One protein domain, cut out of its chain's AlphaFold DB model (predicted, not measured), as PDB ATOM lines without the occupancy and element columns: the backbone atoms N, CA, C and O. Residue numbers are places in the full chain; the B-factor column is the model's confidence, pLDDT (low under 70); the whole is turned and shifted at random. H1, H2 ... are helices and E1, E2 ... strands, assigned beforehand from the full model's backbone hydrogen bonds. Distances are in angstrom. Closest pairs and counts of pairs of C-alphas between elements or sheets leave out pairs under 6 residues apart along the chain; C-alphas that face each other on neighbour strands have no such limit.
ATOM      1  N   CYS A 187     -29.665 -32.062 -20.033       95.88
ATOM      2  CA  CYS A 187     -29.501 -32.469 -18.650       95.88
ATOM      3  C   CYS A 187     -29.565 -31.216 -17.765       95.88
ATOM      4  O   CYS A 187     -28.697 -30.340 -17.822       95.88
ATOM      5  N   GLY A 188     -30.668 -31.088 -17.030       92.75
ATOM      6  CA  GLY A 188     -30.989 -29.968 -16.155       92.75
ATOM      7  C   GLY A 188     -31.091 -30.390 -14.692       92.75
ATOM      8  O   GLY A 188     -30.426 -31.323 -14.244       92.75
ATOM      9  N   GLY A 189     -31.935 -29.684 -13.945       90.62
ATOM     10  CA  GLY A 189     -32.115 -29.858 -12.510       90.62
ATOM     11  C   GLY A 189     -33.580 -29.933 -12.082       90.62
ATOM     12  O   GLY A 189     -34.493 -30.219 -12.866       90.62
ATOM     13  N   LEU A 190     -33.797 -29.671 -10.795       86.81
ATOM     14  CA  LEU A 190     -35.082 -29.706 -10.111       86.81
ATOM     15  C   LEU A 190     -35.374 -28.398  -9.391       86.81
ATOM     16  O   LEU A 190     -34.508 -27.783  -8.771       86.81
ATOM     17  N   CYS A 191     -36.641 -28.001  -9.418       84.31
ATOM     18  CA  CYS A 191     -37.094 -26.862  -8.639       84.31
ATOM     19  C   CYS A 191     -37.096 -27.184  -7.139       84.31
ATOM     20  O   CYS A 191     -37.520 -28.258  -6.707       84.31
ATOM     21  N   SER A 192     -36.642 -26.223  -6.337       78.12
ATOM     22  CA  SER A 192     -36.399 -26.386  -4.896       78.12
ATOM     23  C   SER A 192     -37.643 -26.577  -4.020       78.12
ATOM     24  O   SER A 192     -37.484 -26.991  -2.868       78.12
ATOM     25  N   VAL A 193     -38.868 -26.320  -4.502       67.38
ATOM     26  CA  VAL A 193     -40.079 -26.735  -3.769       67.38
ATOM     27  C   VAL A 193     -40.733 -27.986  -4.345       67.38
ATOM     28  O   VAL A 193     -41.040 -28.090  -5.531       67.38
ATOM     29  N   ASP A 194     -41.007 -28.918  -3.436       62.47
ATOM     30  CA  ASP A 194     -41.794 -30.116  -3.683       62.47
ATOM     31  C   ASP A 194     -43.295 -29.756  -3.619       62.47
ATOM     32  O   ASP A 194     -43.757 -29.253  -2.587       62.47
ATOM     33  N   PRO A 195     -44.084 -29.986  -4.685       61.56
ATOM     34  CA  PRO A 195     -45.533 -29.792  -4.668       61.56
ATOM     35  C   PRO A 195     -46.261 -30.740  -3.693       61.56
ATOM     36  O   PRO A 195     -47.467 -30.590  -3.496       61.56
ATOM     37  N   GLY A 196     -45.561 -31.700  -3.073       60.12
ATOM     38  CA  GLY A 196     -46.094 -32.638  -2.086       60.12
ATOM     39  C   GLY A 196     -47.019 -33.692  -2.695       60.12
ATOM     40  O   GLY A 196     -47.836 -34.279  -1.984       60.12
ATOM     41  N   LEU A 197     -46.935 -33.894  -4.014       69.19
ATOM     42  CA  LEU A 197     -47.785 -34.804  -4.771       69.19
ATOM     43  C   LEU A 197     -47.053 -36.130  -5.000       69.19
ATOM     44  O   LEU A 197     -46.011 -36.159  -5.645       69.19
ATOM     45  N   SER A 198     -47.612 -37.225  -4.489       73.75
ATOM     46  CA  SER A 198     -47.113 -38.583  -4.741       73.75
ATOM     47  C   SER A 198     -47.466 -39.066  -6.151       73.75
ATOM     48  O   SER A 198     -48.577 -38.797  -6.617       73.75
ATOM     49  N   CYS A 199     -46.597 -39.860  -6.770       69.56
ATOM     50  CA  CYS A 199     -46.774 -40.392  -8.125       69.56
ATOM     51  C   CYS A 199     -46.206 -41.813  -8.277       69.56
ATOM     52  O   CYS A 199     -45.359 -42.218  -7.486       69.56
ATOM     53  N   ASP A 200     -46.697 -42.545  -9.285       70.69
ATOM     54  CA  ASP A 200     -46.118 -43.803  -9.818       70.69
ATOM     55  C   ASP A 200     -45.458 -43.544 -11.162       70.69
ATOM     56  O   ASP A 200     -44.486 -44.177 -11.538       70.69
ATOM     57  N   VAL A 201     -46.079 -42.674 -11.952       68.12
ATOM     58  CA  VAL A 201     -45.671 -42.378 -13.319       68.12
ATOM     59  C   VAL A 201     -45.734 -40.879 -13.529       68.12
ATOM     60  O   VAL A 201     -46.492 -40.179 -12.854       68.12
ATOM     61  N   ASP A 202     -45.014 -40.378 -14.525       64.62
ATOM     62  CA  ASP A 202     -45.027 -38.950 -14.871       64.62
ATOM     63  C   ASP A 202     -46.440 -38.429 -15.165       64.62
ATOM     64  O   ASP A 202     -46.768 -37.275 -14.887       64.62
ATOM     65  N   ALA A 203     -47.321 -39.306 -15.661       71.06
ATOM     66  CA  ALA A 203     -48.720 -38.986 -15.913       71.06
ATOM     67  C   ALA A 203     -49.526 -38.660 -14.638       71.06
ATOM     68  O   ALA A 203     -50.586 -38.048 -14.745       71.06
ATOM     69  N   ASP A 204     -49.052 -39.012 -13.440       67.69
ATOM     70  CA  ASP A 204     -49.669 -38.575 -12.180       67.69
ATOM     71  C   ASP A 204     -49.327 -37.114 -11.854       67.69
ATOM     72  O   ASP A 204     -50.068 -36.434 -11.143       67.69
ATOM     73  N   CYS A 205     -48.246 -36.593 -12.437       69.81
ATOM     74  CA  CYS A 205     -47.772 -35.226 -12.250       69.81
ATOM     75  C   CYS A 205     -48.430 -34.226 -13.216       69.81
ATOM     76  O   CYS A 205     -47.947 -33.108 -13.379       69.81
ATOM     77  N   ILE A 206     -49.555 -34.597 -13.839       64.88
ATOM     78  CA  ILE A 206     -50.307 -33.754 -14.787       64.88
ATOM     79  C   ILE A 206     -51.193 -32.700 -14.116       64.88
ATOM     80  O   ILE A 206     -51.576 -31.732 -14.771       64.88
ATOM     81  N   SER A 207     -51.525 -32.838 -12.820       56.22
ATOM     82  CA  SER A 207     -52.314 -31.831 -12.059       56.22
ATOM     83  C   SER A 207     -51.573 -30.506 -11.851       56.22
ATOM     84  O   SER A 207     -52.013 -29.583 -11.176       56.22
ATOM     85  N   LEU A 208     -50.386 -30.482 -12.401       56.47
ATOM     86  CA  LEU A 208     -49.308 -29.576 -12.257       56.47
ATOM     87  C   LEU A 208     -49.146 -29.134 -13.733       56.47
ATOM     88  O   LEU A 208     -48.288 -29.579 -14.487       56.47
ATOM     89  N   THR A 209     -50.083 -28.324 -14.222       48.97
ATOM     90  CA  THR A 209     -50.130 -27.947 -15.642       48.97
ATOM     91  C   THR A 209     -48.977 -26.981 -15.970       48.97
ATOM     92  O   THR A 209     -48.504 -26.282 -15.080       48.97
ATOM     93  N   GLY A 210     -48.477 -26.950 -17.210       50.88
ATOM     94  CA  GLY A 210     -47.562 -25.893 -17.685       50.88
ATOM     95  C   GLY A 210     -46.041 -26.104 -17.564       50.88
ATOM     96  O   GLY A 210     -45.327 -25.238 -18.050       50.88
ATOM     97  N   PHE A 211     -45.541 -27.222 -17.009       61.38
ATOM     98  CA  PHE A 211     -44.097 -27.567 -17.035       61.38
ATOM     99  C   PHE A 211     -43.863 -28.997 -17.474       61.38
ATOM    100  O   PHE A 211     -44.749 -29.849 -17.380       61.38
ATOM    101  N   THR A 212     -42.617 -29.248 -17.847       66.12
ATOM    102  CA  THR A 212     -42.011 -30.567 -17.893       66.12
ATOM    103  C   THR A 212     -41.851 -31.093 -16.464       66.12
ATOM    104  O   THR A 212     -41.269 -30.433 -15.599       66.12
ATOM    105  N   ARG A 213     -42.438 -32.252 -16.162       72.56
ATOM    106  CA  ARG A 213     -42.490 -32.802 -14.799       72.56
ATOM    107  C   ARG A 213     -42.239 -34.289 -14.830       72.56
ATOM    108  O   ARG A 213     -42.572 -34.938 -15.817       72.56
ATOM    109  N   ALA A 214     -41.682 -34.783 -13.737       69.69
ATOM    110  CA  ALA A 214     -41.335 -36.181 -13.599       69.69
ATOM    111  C   ALA A 214     -41.725 -36.706 -12.229       69.69
ATOM    112  O   ALA A 214     -41.702 -35.975 -11.229       69.69
ATOM    113  N   CYS A 215     -42.060 -37.987 -12.202       71.25
ATOM    114  CA  CYS A 215     -42.140 -38.732 -10.974       71.25
ATOM    115  C   CYS A 215     -40.733 -39.134 -10.538       71.25
ATOM    116  O   CYS A 215     -40.083 -39.948 -11.187       71.25
ATOM    117  N   ILE A 216     -40.239 -38.542  -9.450       72.56
ATOM    118  CA  ILE A 216     -38.859 -38.757  -9.005       72.56
ATOM    119  C   ILE A 216     -38.840 -39.668  -7.792       72.56
ATOM    120  O   ILE A 216     -39.527 -39.413  -6.803       72.56
ATOM    121  N   GLY A 217     -37.981 -40.685  -7.860       63.97
ATOM    122  CA  GLY A 217     -37.698 -41.572  -6.743       63.97
ATOM    123  C   GLY A 217     -38.458 -42.892  -6.745       63.97
ATOM    124  O   GLY A 217     -38.347 -43.575  -5.742       63.97
ATOM    125  N   ASP A 218     -39.158 -43.279  -7.822       53.78
ATOM    126  CA  ASP A 218     -39.670 -44.652  -7.965       53.78
ATOM    127  C   ASP A 218     -38.517 -45.606  -8.349       53.78
ATOM    128  O   ASP A 218     -38.013 -45.543  -9.474       53.78
ATOM    129  N   PRO A 219     -38.052 -46.482  -7.439       52.41
ATOM    130  CA  PRO A 219     -36.979 -47.416  -7.739       52.41
ATOM    131  C   PRO A 219     -37.451 -48.637  -8.553       52.41
ATOM    132  O   PRO A 219     -36.601 -49.431  -8.953       52.41
ATOM    133  N   ASN A 220     -38.762 -48.835  -8.774       50.34
ATOM    134  CA  ASN A 220     -39.319 -50.018  -9.436       50.34
ATOM    135  C   ASN A 220     -40.542 -49.680 -10.314       50.34
ATOM    136  O   ASN A 220     -41.677 -49.960  -9.915       50.34
ATOM    137  N   PRO A 221     -40.334 -49.218 -11.560       45.00
ATOM    138  CA  PRO A 221     -41.425 -48.953 -12.494       45.00
ATOM    139  C   PRO A 221     -42.140 -50.266 -12.876       45.00
ATOM    140  O   PRO A 221     -41.759 -50.953 -13.825       45.00
ATOM    141  N   GLY A 222     -43.164 -50.665 -12.113       46.09
ATOM    142  CA  GLY A 222     -43.955 -51.873 -12.381       46.09
ATOM    143  C   GLY A 222     -44.593 -52.587 -11.186       46.09
ATOM    144  O   GLY A 222     -45.331 -53.553 -11.411       46.09
ATOM    145  N   ASP A 223     -44.346 -52.162  -9.944       53.03
ATOM    146  CA  ASP A 223     -45.101 -52.665  -8.793       53.03
ATOM    147  C   ASP A 223     -46.326 -51.782  -8.459       53.03
ATOM    148  O   ASP A 223     -46.651 -50.835  -9.171       53.03
ATOM    149  N   SER A 224     -47.119 -52.185  -7.463       44.34
ATOM    150  CA  SER A 224     -48.368 -51.506  -7.087       44.34
ATOM    151  C   SER A 224     -48.211 -50.525  -5.915       44.34
ATOM    152  O   SER A 224     -49.221 -50.165  -5.300       44.34
ATOM    153  N   VAL A 225     -46.982 -50.178  -5.525       45.66
ATOM    154  CA  VAL A 225     -46.673 -49.360  -4.347       45.66
ATOM    155  C   VAL A 225     -45.869 -48.126  -4.771       45.66
ATOM    156  O   VAL A 225     -44.657 -48.180  -4.916       45.66
ATOM    157  N   LYS A 226     -46.569 -46.990  -4.900       47.28
ATOM    158  CA  LYS A 226     -45.977 -45.689  -5.238       47.28
ATOM    159  C   LYS A 226     -45.014 -45.198  -4.149       47.28
ATOM    160  O   LYS A 226     -45.486 -44.879  -3.056       47.28
ATOM    161  N   GLU A 227     -43.726 -45.020  -4.433       56.75
ATOM    162  CA  GLU A 227     -42.813 -44.249  -3.563       56.75
ATOM    163  C   GLU A 227     -42.049 -43.151  -4.338       56.75
ATOM    164  O   GLU A 227     -40.850 -42.978  -4.159       56.75
ATOM    165  N   GLY A 228     -42.739 -42.370  -5.185       65.38
ATOM    166  CA  GLY A 228     -42.174 -41.188  -5.857       65.38
ATOM    167  C   GLY A 228     -42.841 -39.861  -5.463       65.38
ATOM    168  O   GLY A 228     -44.000 -39.831  -5.035       65.38
ATOM    169  N   ALA A 229     -42.122 -38.749  -5.636       72.06
ATOM    170  CA  ALA A 229     -42.649 -37.387  -5.515       72.06
ATOM    171  C   ALA A 229     -42.596 -36.673  -6.871       72.06
ATOM    172  O   ALA A 229     -41.570 -36.680  -7.555       72.06
ATOM    173  N   CYS A 230     -43.696 -36.030  -7.259       73.44
ATOM    174  CA  CYS A 230     -43.714 -35.179  -8.436       73.44
ATOM    175  C   CYS A 230     -42.796 -33.990  -8.207       73.44
ATOM    176  O   CYS A 230     -43.028 -33.204  -7.294       73.44
ATOM    177  N   ARG A 231     -41.814 -33.795  -9.081       77.31
ATOM    178  CA  ARG A 231     -40.983 -32.591  -9.072       77.31
ATOM    179  C   ARG A 231     -41.047 -31.892 -10.422       77.31
ATOM    180  O   ARG A 231     -41.233 -32.521 -11.465       77.31
ATOM    181  N   ALA A 232     -40.950 -30.567 -10.381       79.88
ATOM    182  CA  ALA A 232     -40.794 -29.773 -11.589       79.88
ATOM    183  C   ALA A 232     -39.339 -29.871 -12.052       79.88
ATOM    184  O   ALA A 232     -38.423 -29.640 -11.258       79.88
ATOM    185  N   LEU A 233     -39.163 -30.249 -13.317       85.12
ATOM    186  CA  LEU A 233     -37.870 -30.233 -13.983       85.12
ATOM    187  C   LEU A 233     -37.580 -28.804 -14.420       85.12
ATOM    188  O   LEU A 233     -38.504 -28.055 -14.746       85.12
ATOM    189  N   CYS A 234     -36.311 -28.436 -14.455       85.12
ATOM    190  CA  CYS A 234     -35.921 -27.099 -14.860       85.12
ATOM    191  C   CYS A 234     -34.567 -27.097 -15.561       85.12
ATOM    192  O   CYS A 234     -33.667 -27.862 -15.223       85.12
ATOM    193  N   ARG A 235     -34.425 -26.211 -16.543       86.50
ATOM    194  CA  ARG A 235     -33.140 -25.812 -17.123       86.50
ATOM    195  C   ARG A 235     -32.651 -24.527 -16.456       86.50
ATOM    196  O   ARG A 235     -31.461 -24.336 -16.249       86.50
ATOM    197  N   THR A 236     -33.582 -23.645 -16.113       78.75
ATOM    198  CA  THR A 236     -33.321 -22.366 -15.451       78.75
ATOM    199  C   THR A 236     -34.349 -22.108 -14.353       78.75
ATOM    200  O   THR A 236     -35.400 -22.746 -14.298       78.75
ATOM    201  N   ASP A 237     -34.105 -21.098 -13.517       72.81
ATOM    202  CA  ASP A 237     -35.084 -20.618 -12.532       72.81
ATOM    203  C   ASP A 237     -36.418 -20.188 -13.164       72.81
ATOM    204  O   ASP A 237     -37.452 -20.172 -12.490       72.81
ATOM    205  N   PHE A 238     -36.428 -19.843 -14.456       73.44
ATOM    206  CA  PHE A 238     -37.659 -19.503 -15.163       73.44
ATOM    207  C   PHE A 238     -38.609 -20.699 -15.274       73.44
ATOM    208  O   PHE A 238     -39.817 -20.534 -15.100       73.44
ATOM    209  N   ASP A 239     -38.070 -21.905 -15.457       76.00
ATOM    210  CA  ASP A 239     -38.867 -23.133 -15.525       76.00
ATOM    211  C   ASP A 239     -39.502 -23.477 -14.162       76.00
ATOM    212  O   ASP A 239     -40.439 -24.269 -14.078       76.00
ATOM    213  N   CYS A 240     -39.063 -22.826 -13.082       76.19
ATOM    214  CA  CYS A 240     -39.635 -22.963 -11.748       76.19
ATOM    215  C   CYS A 240     -40.791 -21.987 -11.474       76.19
ATOM    216  O   CYS A 240     -41.007 -21.571 -10.334       76.19
ATOM    217  N   ARG A 241     -41.586 -21.613 -12.484       71.44
ATOM    218  CA  ARG A 241     -42.707 -20.664 -12.335       71.44
ATOM    219  C   ARG A 241     -44.002 -21.172 -12.913       71.44
ATOM    220  O   ARG A 241     -44.168 -21.117 -14.113       71.44
ATOM    221  N   TYR A 242     -44.986 -21.493 -12.083       65.56
ATOM    222  CA  TYR A 242     -46.304 -21.914 -12.560       65.56
ATOM    223  C   TYR A 242     -47.270 -20.765 -12.793       65.56
ATOM    224  O   TYR A 242     -47.698 -20.154 -11.825       65.56
ATOM    225  N   GLU A 243     -47.677 -20.525 -14.042       59.09
ATOM    226  CA  GLU A 243     -48.874 -19.738 -14.352       59.09
ATOM    227  C   GLU A 243     -50.096 -20.664 -14.451       59.09
ATOM    228  O   GLU A 243     -50.185 -21.514 -15.339       59.09
ATOM    229  N   ASP A 244     -51.045 -20.511 -13.529       59.94
ATOM    230  CA  ASP A 244     -52.320 -21.223 -13.587       59.94
ATOM    231  C   ASP A 244     -53.117 -20.749 -14.815       59.94
ATOM    232  O   ASP A 244     -53.539 -19.595 -14.854       59.94
ATOM    233  N   PRO A 245     -53.407 -21.612 -15.804       54.22
ATOM    234  CA  PRO A 245     -54.090 -21.203 -17.032       54.22
ATOM    235  C   PRO A 245     -55.558 -20.796 -16.815       54.22
ATOM    236  O   PRO A 245     -56.179 -20.224 -17.708       54.22
ATOM    237  N   SER A 246     -56.145 -21.112 -15.657       63.28
ATOM    238  CA  SER A 246     -57.521 -20.753 -15.303       63.28
ATOM    239  C   SER A 246     -57.621 -19.427 -14.550       63.28
ATOM    240  O   SER A 246     -58.638 -18.738 -14.662       63.28
ATOM    241  N   THR A 247     -56.580 -19.053 -13.802       66.88
ATOM    242  CA  THR A 247     -56.569 -17.834 -12.977       66.88
ATOM    243  C   THR A 247     -55.521 -16.808 -13.404       66.88
ATOM    244  O   THR A 247     -55.573 -15.674 -12.931       66.88
ATOM    245  N   HIS A 248     -54.603 -17.181 -14.301       57.81
ATOM    246  CA  HIS A 248     -53.390 -16.443 -14.671       57.81
ATOM    247  C   HIS A 248     -52.537 -16.029 -13.459       57.81
ATOM    248  O   HIS A 248     -51.820 -15.028 -13.483       57.81
ATOM    249  N   VAL A 249     -52.636 -16.774 -12.352       62.12
ATOM    250  CA  VAL A 249     -51.838 -16.530 -11.149       62.12
ATOM    251  C   VAL A 249     -50.504 -17.250 -11.291       62.12
ATOM    252  O   VAL A 249     -50.474 -18.466 -11.466       62.12
ATOM    253  N   VAL A 250     -49.409 -16.497 -11.167       60.66
ATOM    254  CA  VAL A 250     -48.050 -17.046 -11.160       60.66
ATOM    255  C   VAL A 250     -47.652 -17.441  -9.736       60.66
ATOM    256  O   VAL A 250     -47.537 -16.584  -8.858       60.66
ATOM    257  N   THR A 251     -47.414 -18.728  -9.492       67.19
ATOM    258  CA  THR A 251     -46.821 -19.247  -8.253       67.19
ATOM    259  C   THR A 251     -45.369 -19.656  -8.486       67.19
ATOM    260  O   THR A 251     -45.073 -20.410  -9.411       67.19
ATOM    261  N   ASN A 252     -44.466 -19.173  -7.633       67.44
ATOM    262  CA  ASN A 252     -43.044 -19.498  -7.698       67.44
ATOM    263  C   ASN A 252     -42.783 -20.889  -7.085       67.44
ATOM    264  O   ASN A 252     -43.141 -21.122  -5.929       67.44
ATOM    265  N   LEU A 253     -42.179 -21.789  -7.863       66.00
ATOM    266  CA  LEU A 253     -41.739 -23.131  -7.459       66.00
ATOM    267  C   LEU A 253     -40.269 -23.153  -6.984       66.00
ATOM    268  O   LEU A 253     -39.690 -24.214  -6.749       66.00
ATOM    269  N   GLY A 254     -39.685 -21.977  -6.769       75.94
ATOM    270  CA  GLY A 254     -38.368 -21.798  -6.175       75.94
ATOM    271  C   GLY A 254     -37.272 -21.614  -7.218       75.94
ATOM    272  O   GLY A 254     -37.534 -21.264  -8.361       75.94
ATOM    273  N   THR A 255     -36.028 -21.805  -6.791       82.62
ATOM    274  CA  THR A 255     -34.852 -21.825  -7.669       82.62
ATOM    275  C   THR A 255     -34.653 -23.213  -8.257       82.62
ATOM    276  O   THR A 255     -34.955 -24.209  -7.587       82.62
ATOM    277  N   CYS A 256     -34.111 -23.268  -9.465       82.75
ATOM    278  CA  CYS A 256     -33.630 -24.483 -10.089       82.75
ATOM    279  C   CYS A 256     -32.286 -24.881  -9.459       82.75
ATOM    280  O   CYS A 256     -31.368 -24.067  -9.338       82.75
ATOM    281  N   GLY A 257     -32.194 -26.122  -8.994       85.69
ATOM    282  CA  GLY A 257     -31.036 -26.709  -8.324       85.69
ATOM    283  C   GLY A 257     -30.948 -28.200  -8.632       85.69
ATOM    284  O   GLY A 257     -31.540 -28.642  -9.606       85.69
ATOM    285  N   ASP A 258     -30.231 -28.978  -7.817       85.38
ATOM    286  CA  ASP A 258     -30.050 -30.427  -8.038       85.38
ATOM    287  C   ASP A 258     -29.607 -30.757  -9.485       85.38
ATOM    288  O   ASP A 258     -30.082 -31.715 -10.093       85.38
ATOM    289  N   TYR A 259     -28.754 -29.900 -10.056       90.19
ATOM    290  CA  TYR A 259     -28.082 -30.164 -11.327       90.19
ATOM    291  C   TYR A 259     -27.044 -31.264 -11.141       90.19
ATOM    292  O   TYR A 259     -26.628 -31.549 -10.014       90.19
ATOM    293  N   ASP A 260     -26.565 -31.795 -12.257       90.56
ATOM    294  CA  ASP A 260     -25.313 -32.528 -12.244       90.56
ATOM    295  C   ASP A 260     -24.172 -31.618 -11.762       90.56
ATOM    296  O   ASP A 260     -23.922 -30.536 -12.307       90.56
ATOM    297  N   SER A 261     -23.539 -32.021 -10.661       89.31
ATOM    298  CA  SER A 261     -22.521 -31.219  -9.995       89.31
ATOM    299  C   SER A 261     -21.147 -31.357 -10.641       89.31
ATOM    300  O   SER A 261     -20.329 -30.437 -10.514       89.31
ATOM    301  N   THR A 262     -20.898 -32.477 -11.323       90.19
ATOM    302  CA  THR A 262     -19.605 -32.799 -11.920       90.19
ATOM    303  C   THR A 262     -19.823 -33.426 -13.298       90.19
ATOM    304  O   THR A 262     -19.888 -34.642 -13.403       90.19
ATOM    305  N   PRO A 263     -19.845 -32.597 -14.354       88.56
ATOM    306  CA  PRO A 263     -20.009 -33.065 -15.723       88.56
ATOM    307  C   PRO A 263     -19.037 -34.188 -16.082       88.56
ATOM    308  O   PRO A 263     -17.824 -34.047 -15.873       88.56
ATOM    309  N   ASN A 264     -19.564 -35.239 -16.701       84.44
ATOM    310  CA  ASN A 264     -18.830 -36.348 -17.287       84.44
ATOM    311  C   ASN A 264     -17.970 -37.103 -16.255       84.44
ATOM    312  O   ASN A 264     -16.809 -37.450 -16.505       84.44
ATOM    313  N   ASP A 265     -18.525 -37.336 -15.067       86.44
ATOM    314  CA  ASP A 265     -17.916 -38.171 -14.027       86.44
ATOM    315  C   ASP A 265     -18.529 -39.584 -13.945       86.44
ATOM    316  O   ASP A 265     -18.090 -40.417 -13.141       86.44
ATOM    317  N   GLY A 266     -19.505 -39.877 -14.811       86.00
ATOM    318  CA  GLY A 266     -20.254 -41.124 -14.861       86.00
ATOM    319  C   GLY A 266     -21.375 -41.212 -13.822       86.00
ATOM    320  O   GLY A 266     -21.997 -42.274 -13.692       86.00
ATOM    321  N   LEU A 267     -21.635 -40.149 -13.053       89.38
ATOM    322  CA  LEU A 267     -22.711 -40.076 -12.074       89.38
ATOM    323  C   LEU A 267     -23.876 -39.260 -12.632       89.38
ATOM    324  O   LEU A 267     -23.828 -38.047 -12.782       89.38
ATOM    325  N   ALA A 268     -24.997 -39.941 -12.858       91.25
ATOM    326  CA  ALA A 268     -26.211 -39.324 -13.374       91.25
ATOM    327  C   ALA A 268     -26.970 -38.513 -12.293       91.25
ATOM    328  O   ALA A 268     -28.054 -38.897 -11.839       91.25
ATOM    329  N   GLU A 269     -26.382 -37.419 -11.809       91.31
ATOM    330  CA  GLU A 269     -26.952 -36.586 -10.745       91.31
ATOM    331  C   GLU A 269     -28.059 -35.648 -11.253       91.31
ATOM    332  O   GLU A 269     -29.039 -35.420 -10.532       91.31
ATOM    333  N   GLY A 270     -27.954 -35.183 -12.501       92.75
ATOM    334  CA  GLY A 270     -28.900 -34.276 -13.148       92.75
ATOM    335  C   GLY A 270     -30.197 -34.951 -13.600       92.75
ATOM    336  O   GLY A 270     -30.430 -36.148 -13.381       92.75
ATOM    337  N   ARG A 271     -31.100 -34.174 -14.211       92.31
ATOM    338  CA  ARG A 271     -32.381 -34.681 -14.732       92.31
ATOM    339  C   ARG A 271     -32.664 -34.220 -16.149       92.31
ATOM    340  O   ARG A 271     -32.595 -33.031 -16.444       92.31
ATOM    341  N   CYS A 272     -33.061 -35.154 -17.006       93.50
ATOM    342  CA  CYS A 272     -33.410 -34.830 -18.378       93.50
ATOM    343  C   CYS A 272     -34.629 -33.917 -18.439       93.50
ATOM    344  O   CYS A 272     -35.689 -34.233 -17.896       93.50
ATOM    345  N   TYR A 273     -34.483 -32.807 -19.146       90.38
ATOM    346  CA  TYR A 273     -35.545 -31.877 -19.481       90.38
ATOM    347  C   TYR A 273     -35.905 -32.061 -20.961       90.38
ATOM    348  O   TYR A 273     -35.121 -31.713 -21.846       90.38
ATOM    349  N   ALA A 274     -37.106 -32.590 -21.209       90.62
ATOM    350  CA  ALA A 274     -37.623 -33.055 -22.500       90.62
ATOM    351  C   ALA A 274     -36.953 -34.344 -23.031       90.62
ATOM    352  O   ALA A 274     -36.174 -34.998 -22.339       90.62
ATOM    353  N   GLY A 275     -37.316 -34.741 -24.255       92.00
ATOM    354  CA  GLY A 275     -36.813 -35.954 -24.903       92.00
ATOM    355  C   GLY A 275     -37.460 -37.255 -24.421       92.00
ATOM    356  O   GLY A 275     -38.373 -37.266 -23.594       92.00
ATOM    357  N   ALA A 276     -36.957 -38.374 -24.943       90.94
ATOM    358  CA  ALA A 276     -37.535 -39.696 -24.707       90.94
ATOM    359  C   ALA A 276     -37.311 -40.210 -23.274       90.94
ATOM    360  O   ALA A 276     -38.069 -41.060 -22.814       90.94
ATOM    361  N   ASN A 277     -36.289 -39.696 -22.584       90.50
ATOM    362  CA  ASN A 277     -35.978 -40.014 -21.189       90.50
ATOM    363  C   ASN A 277     -36.283 -38.833 -20.254       90.50
ATOM    364  O   ASN A 277     -35.599 -38.624 -19.257       90.50
ATOM    365  N   ASN A 278     -37.272 -38.008 -20.602       88.31
ATOM    366  CA  ASN A 278     -37.658 -36.858 -19.799       88.31
ATOM    367  C   ASN A 278     -37.891 -37.240 -18.324       88.31
ATOM    368  O   ASN A 278     -38.677 -38.136 -18.040       88.31
ATOM    369  N   GLY A 279     -37.238 -36.543 -17.393       85.25
ATOM    370  CA  GLY A 279     -37.295 -36.847 -15.962       85.25
ATOM    371  C   GLY A 279     -36.314 -37.903 -15.463       85.25
ATOM    372  O   GLY A 279     -36.109 -38.005 -14.252       85.25
ATOM    373  N   GLY A 280     -35.699 -38.656 -16.372       87.50
ATOM    374  CA  GLY A 280     -34.647 -39.614 -16.063       87.50
ATOM    375  C   GLY A 280     -33.393 -38.938 -15.516       87.50
ATOM    376  O   GLY A 280     -33.173 -37.740 -15.704       87.50
ATOM    377  N   ALA A 281     -32.580 -39.720 -14.810       91.88
ATOM    378  CA  ALA A 281     -31.253 -39.309 -14.371       91.88
ATOM    379  C   ALA A 281     -30.320 -39.123 -15.580       91.88
ATOM    380  O   ALA A 281     -30.404 -39.902 -16.530       91.88
ATOM    381  N   CYS A 282     -29.443 -38.121 -15.534       94.56
ATOM    382  CA  CYS A 282     -28.438 -37.868 -16.567       94.56
ATOM    383  C   CYS A 282     -27.141 -37.316 -15.982       94.56
ATOM    384  O   CYS A 282     -27.165 -36.656 -14.940       94.56
ATOM    385  N   ASP A 283     -26.043 -37.607 -16.668       92.81
ATOM    386  CA  ASP A 283     -24.727 -37.002 -16.490       92.81
ATOM    387  C   ASP A 283     -24.543 -35.966 -17.613       92.81
ATOM    388  O   ASP A 283     -24.912 -36.206 -18.768       92.81
ATOM    389  N   VAL A 284     -24.059 -34.768 -17.294       93.44
ATOM    390  CA  VAL A 284     -23.757 -33.753 -18.304       93.44
ATOM    391  C   VAL A 284     -22.483 -34.159 -19.033       93.44
ATOM    392  O   VAL A 284     -21.372 -33.946 -18.560       93.44
ATOM    393  N   GLU A 285     -22.636 -34.666 -20.249       91.25
ATOM    394  CA  GLU A 285     -21.499 -35.117 -21.054       91.25
ATOM    395  C   GLU A 285     -20.761 -33.949 -21.729       91.25
ATOM    396  O   GLU A 285     -19.551 -34.019 -21.947       91.25
ATOM    397  N   ALA A 286     -21.474 -32.875 -22.092       90.56
ATOM    398  CA  ALA A 286     -20.884 -31.716 -22.760       90.56
ATOM    399  C   ALA A 286     -21.796 -30.473 -22.738       90.56
ATOM    400  O   ALA A 286     -22.931 -30.511 -22.252       90.56
ATOM    401  N   PHE A 287     -21.323 -29.365 -23.315       89.81
ATOM    402  CA  PHE A 287     -22.033 -28.081 -23.311       89.81
ATOM    403  C   PHE A 287     -22.247 -27.527 -24.713       89.81
ATOM    404  O   PHE A 287     -21.448 -27.754 -25.609       89.81
ATOM    405  N   ASP A 288     -23.295 -26.730 -24.894       90.62
ATOM    406  CA  ASP A 288     -23.447 -25.876 -26.073       90.62
ATOM    407  C   ASP A 288     -23.543 -24.428 -25.607       90.62
ATOM    408  O   ASP A 288     -24.422 -24.066 -24.812       90.62
ATOM    409  N   ALA A 289     -22.643 -23.574 -26.095       85.06
ATOM    410  CA  ALA A 289     -22.591 -22.210 -25.606       85.06
ATOM    411  C   ALA A 289     -23.837 -21.410 -26.006       85.06
ATOM    412  O   ALA A 289     -24.085 -20.370 -25.421       85.06
ATOM    413  N   THR A 290     -24.664 -21.816 -26.960       85.12
ATOM    414  CA  THR A 290     -25.909 -21.092 -27.261       85.12
ATOM    415  C   THR A 290     -27.108 -21.682 -26.524       85.12
ATOM    416  O   THR A 290     -27.893 -20.930 -25.947       85.12
ATOM    417  N   PHE A 291     -27.243 -23.003 -26.511       89.31
ATOM    418  CA  PHE A 291     -28.485 -23.692 -26.173       89.31
ATOM    419  C   PHE A 291     -28.433 -24.493 -24.864       89.31
ATOM    420  O   PHE A 291     -29.489 -24.765 -24.293       89.31
ATOM    421  N   ALA A 292     -27.247 -24.852 -24.363       89.56
ATOM    422  CA  ALA A 292     -27.086 -25.702 -23.179       89.56
ATOM    423  C   ALA A 292     -25.812 -25.339 -22.394       89.56
ATOM    424  O   ALA A 292     -24.785 -26.014 -22.480       89.56
ATOM    425  N   ARG A 293     -25.877 -24.228 -21.647       85.38
ATOM    426  CA  ARG A 293     -24.760 -23.696 -20.848       85.38
ATOM    427  C   ARG A 293     -24.797 -24.195 -19.401       85.38
ATOM    428  O   ARG A 293     -25.904 -24.365 -18.872       85.38
ATOM    429  N   PRO A 294     -23.636 -24.263 -18.716       84.69
ATOM    430  CA  PRO A 294     -23.586 -24.531 -17.283       84.69
ATOM    431  C   PRO A 294     -24.564 -23.640 -16.491       84.69
ATOM    432  O   PRO A 294     -24.659 -22.441 -16.783       84.69
ATOM    433  N   PRO A 295     -25.275 -24.188 -15.487       85.88
ATOM    434  CA  PRO A 295     -25.122 -25.534 -14.915       85.88
ATOM    435  C   PRO A 295     -25.872 -26.652 -15.668       85.88
ATOM    436  O   PRO A 295     -25.917 -27.776 -15.187       85.88
ATOM    437  N   THR A 296     -26.471 -26.364 -16.824       89.31
ATOM    438  CA  THR A 296     -27.099 -27.378 -17.691       89.31
ATOM    439  C   THR A 296     -26.163 -27.818 -18.804       89.31
ATOM    440  O   THR A 296     -25.228 -27.096 -19.137       89.31
ATOM    441  N   GLY A 297     -26.438 -28.957 -19.429       92.56
ATOM    442  CA  GLY A 297     -25.688 -29.392 -20.604       92.56
ATOM    443  C   GLY A 297     -26.455 -30.382 -21.463       92.56
ATOM    444  O   GLY A 297     -27.644 -30.618 -21.254       92.56
ATOM    445  N   VAL A 298     -25.789 -30.933 -22.465       94.31
ATOM    446  CA  VAL A 298     -26.336 -31.975 -23.340       94.31
ATOM    447  C   VAL A 298     -25.809 -33.340 -22.912       94.31
ATOM    448  O   VAL A 298     -24.710 -33.449 -22.376       94.31
TER     449      VAL A 298
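This is residues 187 to 298 of the 527 residues of an uncharacterized protein of Candidatus Dadabacteria bacterium (UniProt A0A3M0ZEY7). There is little regular structure: long loops surround a small four-stranded sheet, curled like part of a barrel, with H1 packed on E2, and H2 leading to a small hairpin, E4 and E5. Of 112 printed residues, 36 are in named elements, a mixed class: E1, H1, E2, E3, H2, E4, E5, E6. The antiparallel sheet runs E2, E3, E1, E6. The whole is compact, radius of gyration of the C-alphas 14.1 A, spans 37 by 37 by 21 A.

E1, residues 187 to 191, begins at C-alpha (-29.501, -32.469, -18.650). H1 is 202 to 207, E2 213 to 216, E3 228 to 234 (17.9 A), H2 237 to 240, E4 241 to 243, E5 250 to 252. E6, 270 to 273, ends at C-alpha (-35.545, -31.877, -19.481).

N 189 of E1 and O 234 of E3 are 2.8 A apart, N 188 and O 271 of E6 2.8 A. H1 is on the sheet, over E2, height 7.6 A.

The printed part has no cut. Links E2 to E3 and E5 to E6 are long. The model's confidence is low, with pLDDT under 70, in 42 printed residues, among them residues 204 to 212, 217 to 228 and 242 to 253.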